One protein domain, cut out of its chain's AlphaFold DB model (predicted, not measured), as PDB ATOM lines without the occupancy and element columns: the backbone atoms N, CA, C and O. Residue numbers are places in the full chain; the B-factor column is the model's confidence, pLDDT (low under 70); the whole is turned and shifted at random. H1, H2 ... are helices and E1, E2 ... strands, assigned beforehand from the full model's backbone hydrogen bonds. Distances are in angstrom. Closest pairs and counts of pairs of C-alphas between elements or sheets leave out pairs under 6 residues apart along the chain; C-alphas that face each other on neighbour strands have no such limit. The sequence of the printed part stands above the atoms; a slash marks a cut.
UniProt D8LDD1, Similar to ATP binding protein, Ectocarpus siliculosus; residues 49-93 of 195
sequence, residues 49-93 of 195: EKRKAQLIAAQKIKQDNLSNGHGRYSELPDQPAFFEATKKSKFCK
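What this domain is: This is residues 49 to 93 of the 195 residues of the protein "Similar to ATP binding protein" of Ectocarpus siliculosus (UniProt D8LDD1). A long helix, H1, makes an arm to a small head, in which two short parallel strands, E1 and E2, lie side by side and the short helix H2 forms the crossover between them. Residues 49 to 61 of H1 stick out free of the head. The printed part has 45 residues, with two named helices and two named strands in the order H1, E1, H2, E2; the sheet order is E1, E2, parallel, and the class is mixed, helices and strands. It is only just extended, close to loose, with a radius of gyration of the C-alphas of 14.2 A, and its C-alphas span 46 by 16 by 11 A.

How they stand to each other: E1, residues 73 to 76, and E2, residues 91 to 93, are parallel neighbours, with 40 degrees between their directions. N 76 and O 93, at 2.8 A, and N 93 and O 74, at 3.0 A, are within hydrogen-bond range. With H2, residues 79 to 85, they form a strand-helix-strand unit, two parallel neighbour strands with a helix between them along the chain; its crossover is right-handed. The closest C-alphas of E1 and H2 are those of Leu 76 and Phe 82, 6.4 A apart. Those of H2 and E2 are Ala 85 and Cys 92, 7.6 A apart. H1, residues 49 to 67, is apart from H2 and from E2. In H1 and H2 every O i to N i+4 pair is within hydrogen-bond range.

Where its parts are: E1 measures 10.0 A from first to last C-alpha, E2 7.3 A, H2 9.7 A and H1 26.7 A. H1 begins at C-alpha 49, (34.760, 34.182, -15.789), and E2 ends at C-alpha 93, (7.177, 39.999, -46.971).

The domain as a whole: The two C-alphas farthest apart, those of Glu 49 and Asp 78, are 46.5 A apart. Without residues 49 to 61 the body spans 28 by 15 by 9 A. The printed part has no cut, and the links H1 to E1, E1 to H2 and H2 to E2 are tight. The mean pLDDT of the printed part is 86.2, and no printed residue is under 70.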
ATOM      1  N   GLU A  49      34.521  34.965 -14.573       86.69
ATOM      2  CA  GLU A  49      34.760  34.182 -15.789       86.69
ATOM      3  C   GLU A  49      33.447  33.803 -16.473       86.69
ATOM      4  O   GLU A  49      33.275  34.051 -17.669       86.69
ATOM      5  N   LYS A  50      32.470  33.313 -15.702       90.12
ATOM      6  CA  LYS A  50      31.142  32.964 -16.212       90.12
ATOM      7  C   LYS A  50      30.410  34.165 -16.816       90.12
ATOM      8  O   LYS A  50      29.886  34.067 -17.924       90.12
ATOM      9  N   ARG A  51      30.399  35.321 -16.139       85.88
ATOM     10  CA  ARG A  51      29.784  36.549 -16.681       85.88
ATOM     11  C   ARG A  51      30.502  37.048 -17.930       85.88
ATOM     12  O   ARG A  51      29.842  37.443 -18.887       85.88
ATOM     13  N   LYS A  52      31.838  37.012 -17.947       88.75
ATOM     14  CA  LYS A  52      32.639  37.383 -19.120       88.75
ATOM     15  C   LYS A  52      32.308  36.481 -20.310       88.75
ATOM     16  O   LYS A  52      32.077  36.995 -21.400       88.75
ATOM     17  N   ALA A  53      32.216  35.168 -20.101       88.56
ATOM     18  CA  ALA A  53      31.831  34.217 -21.140       88.56
ATOM     19  C   ALA A  53      30.410  34.478 -21.666       88.56
ATOM     20  O   ALA A  53      30.212  34.536 -22.878       88.56
ATOM     21  N   GLN A  54      29.440  34.719 -20.775       87.44
ATOM     22  CA  GLN A  54      28.063  35.057 -21.155       87.44
ATOM     23  C   GLN A  54      27.984  36.357 -21.966       87.44
ATOM     24  O   GLN A  54      27.280  36.406 -22.971       87.44
ATOM     25  N   LEU A  55      28.728  37.396 -21.574       84.62
ATOM     26  CA  LEU A  55      28.778  38.667 -22.304       84.62
ATOM     27  C   LEU A  55      29.392  38.503 -23.697       84.62
ATOM     28  O   LEU A  55      28.839  39.021 -24.665       84.62
ATOM     29  N   ILE A  56      30.495  37.757 -23.809       91.75
ATOM     30  CA  ILE A  56      31.137  37.471 -25.099       91.75
ATOM     31  C   ILE A  56      30.188  36.673 -26.000       91.75
ATOM     32  O   ILE A  56      30.015  37.020 -27.168       91.75
ATOM     33  N   ALA A  57      29.532  35.638 -25.465       89.62
ATOM     34  CA  ALA A  57      28.570  34.836 -26.214       89.62
ATOM     35  C   ALA A  57      27.374  35.679 -26.684       89.62
ATOM     36  O   ALA A  57      27.027  35.649 -27.862       89.62
ATOM     37  N   ALA A  58      26.794  36.496 -25.802       84.44
ATOM     38  CA  ALA A  58      25.682  37.378 -26.142       84.44
ATOM     39  C   ALA A  58      26.066  38.425 -27.204       84.44
ATOM     40  O   ALA A  58      25.284  38.695 -28.115       84.44
ATOM     41  N   GLN A  59      27.275  38.995 -27.127       83.81
ATOM     42  CA  GLN A  59      27.788  39.909 -28.150       83.81
ATOM     43  C   GLN A  59      27.964  39.213 -29.496       83.81
ATOM     44  O   GLN A  59      27.560  39.772 -30.515       83.81
ATOM     45  N   LYS A  60      28.512  37.993 -29.500       87.25
ATOM     46  CA  LYS A  60      28.671  37.198 -30.716       87.25
ATOM     47  C   LYS A  60      27.318  36.878 -31.349       87.25
ATOM     48  O   LYS A  60      27.132  37.171 -32.519       87.25
ATOM     49  N   ILE A  61      26.343  36.405 -30.569       81.00
ATOM     50  CA  ILE A  61      24.974  36.150 -31.049       81.00
ATOM     51  C   ILE A  61      24.364  37.423 -31.641       81.00
ATOM     52  O   ILE A  61      23.806  37.399 -32.733       81.00
ATOM     53  N   LYS A  62      24.496  38.569 -30.960       81.69
ATOM     54  CA  LYS A  62      23.986  39.849 -31.472       81.69
ATOM     55  C   LYS A  62      24.672  40.261 -32.780       81.69
ATOM     56  O   LYS A  62      24.005  40.786 -33.669       81.69
ATOM     57  N   GLN A  63      25.979  40.036 -32.899       84.81
ATOM     58  CA  GLN A  63      26.752  40.319 -34.107       84.81
ATOM     59  C   GLN A  63      26.371  39.386 -35.262       84.81
ATOM     60  O   GLN A  63      26.195  39.859 -36.384       84.81
ATOM     61  N   ASP A  64      26.194  38.095 -34.989       83.44
ATOM     62  CA  ASP A  64      25.770  37.083 -35.958       83.44
ATOM     63  C   ASP A  64      24.335  37.355 -36.428       83.44
ATOM     64  O   ASP A  64      24.058  37.361 -37.623       83.44
ATOM     65  N   ASN A  65      23.427  37.707 -35.517       78.75
ATOM     66  CA  ASN A  65      22.075  38.137 -35.869       78.75
ATOM     67  C   ASN A  65      22.117  39.379 -36.771       78.75
ATOM     68  O   ASN A  65      21.477  39.433 -37.822       78.75
ATOM     69  N   LEU A  66      22.917  40.384 -36.417       80.81
ATOM     70  CA  LEU A  66      23.037  41.581 -37.242       80.81
ATOM     71  C   LEU A  66      23.608  41.267 -38.637       80.81
ATOM     72  O   LEU A  66      23.097  41.781 -39.633       80.81
ATOM     73  N   SER A  67      24.626  40.405 -38.727       81.50
ATOM     74  CA  SER A  67      25.237  40.011 -40.004       81.50
ATOM     75  C   SER A  67      24.302  39.153 -40.864       81.50
ATOM     76  O   SER A  67      24.266  39.311 -42.084       81.50
ATOM     77  N   ASN A  68      23.449  38.343 -40.232       76.94
ATOM     78  CA  ASN A  68      22.373  37.596 -40.881       76.94
ATOM     79  C   ASN A  68      21.216  38.485 -41.364       76.94
ATOM     80  O   ASN A  68      20.306  37.992 -42.034       76.94
ATOM     81  N   GLY A  69      21.262  39.793 -41.093       76.56
ATOM     82  CA  GLY A  69      20.291  40.772 -41.572       76.56
ATOM     83  C   GLY A  69      19.098  40.978 -40.641       76.56
ATOM     84  O   GLY A  69      18.087  41.524 -41.085       76.56
ATOM     85  N   HIS A  70      19.198  40.570 -39.372       79.69
ATOM     86  CA  HIS A  70      18.180  40.886 -38.373       79.69
ATOM     87  C   HIS A  70      18.008  42.406 -38.221       79.69
ATOM     88  O   HIS A  70      18.950  43.183 -38.389       79.69
ATOM     89  N   GLY A  71      16.790  42.831 -37.878       76.19
ATOM     90  CA  GLY A  71      16.442  44.249 -37.726       76.19
ATOM     91  C   GLY A  71      16.178  44.978 -39.048       76.19
ATOM     92  O   GLY A  71      16.012  46.194 -39.050       76.19
ATOM     93  N   ARG A  72      16.132  44.257 -40.175       83.38
ATOM     94  CA  ARG A  72      15.702  44.791 -41.470       83.38
ATOM     95  C   ARG A  72      14.437  44.092 -41.943       83.38
ATOM     96  O   ARG A  72      14.280  42.890 -41.744       83.38
ATOM     97  N   TYR A  73      13.578  44.863 -42.597       87.75
ATOM     98  CA  TYR A  73      12.415  44.369 -43.317       87.75
ATOM     99  C   TYR A  73      12.730  44.331 -44.813       87.75
ATOM    100  O   TYR A  73      13.177  45.335 -45.371       87.75
ATOM    101  N   SER A  74      12.529  43.183 -45.459       90.06
ATOM    102  CA  SER A  74      12.823  43.004 -46.886       90.06
ATOM    103  C   SER A  74      11.674  42.360 -47.650       90.06
ATOM    104  O   SER A  74      10.965  41.506 -47.122       90.06
ATOM    105  N   GLU A  75      11.539  42.717 -48.922       92.81
ATOM    106  CA  GLU A  75      10.642  42.038 -49.853       92.81
ATOM    107  C   GLU A  75      11.363  40.881 -50.544       92.81
ATOM    108  O   GLU A  75      12.526  41.008 -50.931       92.81
ATOM    109  N   LEU A  76      10.678  39.749 -50.668       93.81
ATOM    110  CA  LEU A  76      11.195  38.554 -51.315       93.81
ATOM    111  C   LEU A  76      10.613  38.428 -52.725       93.81
ATOM    112  O   LEU A  76       9.398  38.557 -52.884       93.81
ATOM    113  N   PRO A  77      11.454  38.163 -53.739       92.50
ATOM    114  CA  PRO A  77      11.005  38.106 -55.125       92.50
ATOM    115  C   PRO A  77      10.274  36.804 -55.471       92.50
ATOM    116  O   PRO A  77       9.438  36.808 -56.371       92.50
ATOM    117  N   ASP A  78      10.607  35.694 -54.806       92.44
ATOM    118  CA  ASP A  78      10.155  34.362 -55.197       92.44
ATOM    119  C   ASP A  78      10.173  33.331 -54.049       92.44
ATOM    120  O   ASP A  78      10.589  33.581 -52.913       92.44
ATOM    121  N   GLN A  79       9.689  32.131 -54.373       91.06
ATOM    122  CA  GLN A  79       9.618  30.981 -53.476       91.06
ATOM    123  C   GLN A  79      10.997  30.489 -52.976       91.06
ATOM    124  O   GLN A  79      11.114  30.199 -51.783       91.06
ATOM    125  N   PRO A  80      12.045  30.360 -53.813       92.44
ATOM    126  CA  PRO A  80      13.389  30.058 -53.324       92.44
ATOM    127  C   PRO A  80      13.884  31.049 -52.264       92.44
ATOM    128  O   PRO A  80      14.360  30.620 -51.209       92.44
ATOM    129  N   ALA A  81      13.711  32.353 -52.498       91.75
ATOM    130  CA  ALA A  81      14.100  33.390 -51.548       91.75
ATOM    131  C   ALA A  81      13.313  33.290 -50.234       91.75
ATOM    132  O   ALA A  81      13.887  33.494 -49.165       91.75
ATOM    133  N   PHE A  82      12.033  32.905 -50.296       92.12
ATOM    134  CA  PHE A  82      11.233  32.572 -49.115       92.12
ATOM    135  C   PHE A  82      11.879  31.468 -48.279       92.12
ATOM    136  O   PHE A  82      12.214  31.716 -47.124       92.12
ATOM    137  N   PHE A  83      12.154  30.293 -48.844       90.69
ATOM    138  CA  PHE A  83      12.735  29.185 -48.073       90.69
ATOM    139  C   PHE A  83      14.157  29.447 -47.564       90.69
ATOM    140  O   PHE A  83      14.584  28.855 -46.569       90.69
ATOM    141  N   GLU A  84      14.924  30.307 -48.233       89.69
ATOM    142  CA  GLU A  84      16.207  30.758 -47.698       89.69
ATOM    143  C   GLU A  84      16.006  31.719 -46.520       89.69
ATOM    144  O   GLU A  84      16.678  31.594 -45.493       89.69
ATOM    145  N   ALA A  85      15.061  32.654 -46.650       88.94
ATOM    146  CA  ALA A  85      14.729  33.601 -45.600       88.94
ATOM    147  C   ALA A  85      14.210  32.892 -44.347       88.94
ATOM    148  O   ALA A  85      14.615  33.292 -43.269       88.94
ATOM    149  N   THR A  86      13.426  31.813 -44.459       87.00
ATOM    150  CA  THR A  86      12.893  31.065 -43.302       87.00
ATOM    151  C   THR A  86      13.946  30.338 -42.464       87.00
ATOM    152  O   THR A  86      13.684  29.987 -41.317       87.00
ATOM    153  N   LYS A  87      15.117  30.047 -43.043       85.50
ATOM    154  CA  LYS A  87      16.243  29.400 -42.340       85.50
ATOM    155  C   LYS A  87      17.102  30.399 -41.573       85.50
ATOM    156  O   LYS A  87      17.948  30.009 -40.782       85.50
ATOM    157  N   LYS A  88      16.927  31.682 -41.867       80.75
ATOM    158  CA  LYS A  88      17.582  32.794 -41.190       80.75
ATOM    159  C   LYS A  88      16.505  33.470 -40.344       80.75
ATOM    160  O   LYS A  88      15.327  33.413 -40.676       80.75
ATOM    161  N   SER A  89      16.858  34.126 -39.250       71.88
ATOM    162  CA  SER A  89      15.853  34.898 -38.517       71.88
ATOM    163  C   SER A  89      15.766  36.304 -39.128       71.88
ATOM    164  O   SER A  89      16.676  37.125 -39.045       71.88
ATOM    165  N   LYS A  90      14.700  36.538 -39.902       80.12
ATOM    166  CA  LYS A  90      14.486  37.755 -40.701       80.12
ATOM    167  C   LYS A  90      13.011  38.130 -40.714       80.12
ATOM    168  O   LYS A  90      12.152  37.258 -40.808       80.12
ATOM    169  N   PHE A  91      12.727  39.429 -40.729       89.44
ATOM    170  CA  PHE A  91      11.399  39.931 -41.071       89.44
ATOM    171  C   PHE A  91      11.331  40.166 -42.576       89.44
ATOM    172  O   PHE A  91      12.150  40.889 -43.147       89.44
ATOM    173  N   CYS A  92      10.359  39.550 -43.235       92.06
ATOM    174  CA  CYS A  92      10.197  39.681 -44.672       92.06
ATOM    175  C   CYS A  92       8.727  39.662 -45.082       92.06
ATOM    176  O   CYS A  92       7.869  39.187 -44.338       92.06
ATOM    177  N   LYS A  93       8.454  40.181 -46.278       93.62
ATOM    178  CA  LYS A  93       7.177  39.999 -46.971       93.62
ATOM    179  C   LYS A  93       7.391  39.352 -48.323       93.62
ATOM    180  O   LYS A  93       8.431  39.536 -48.954       93.62
TER     181      LYS A  93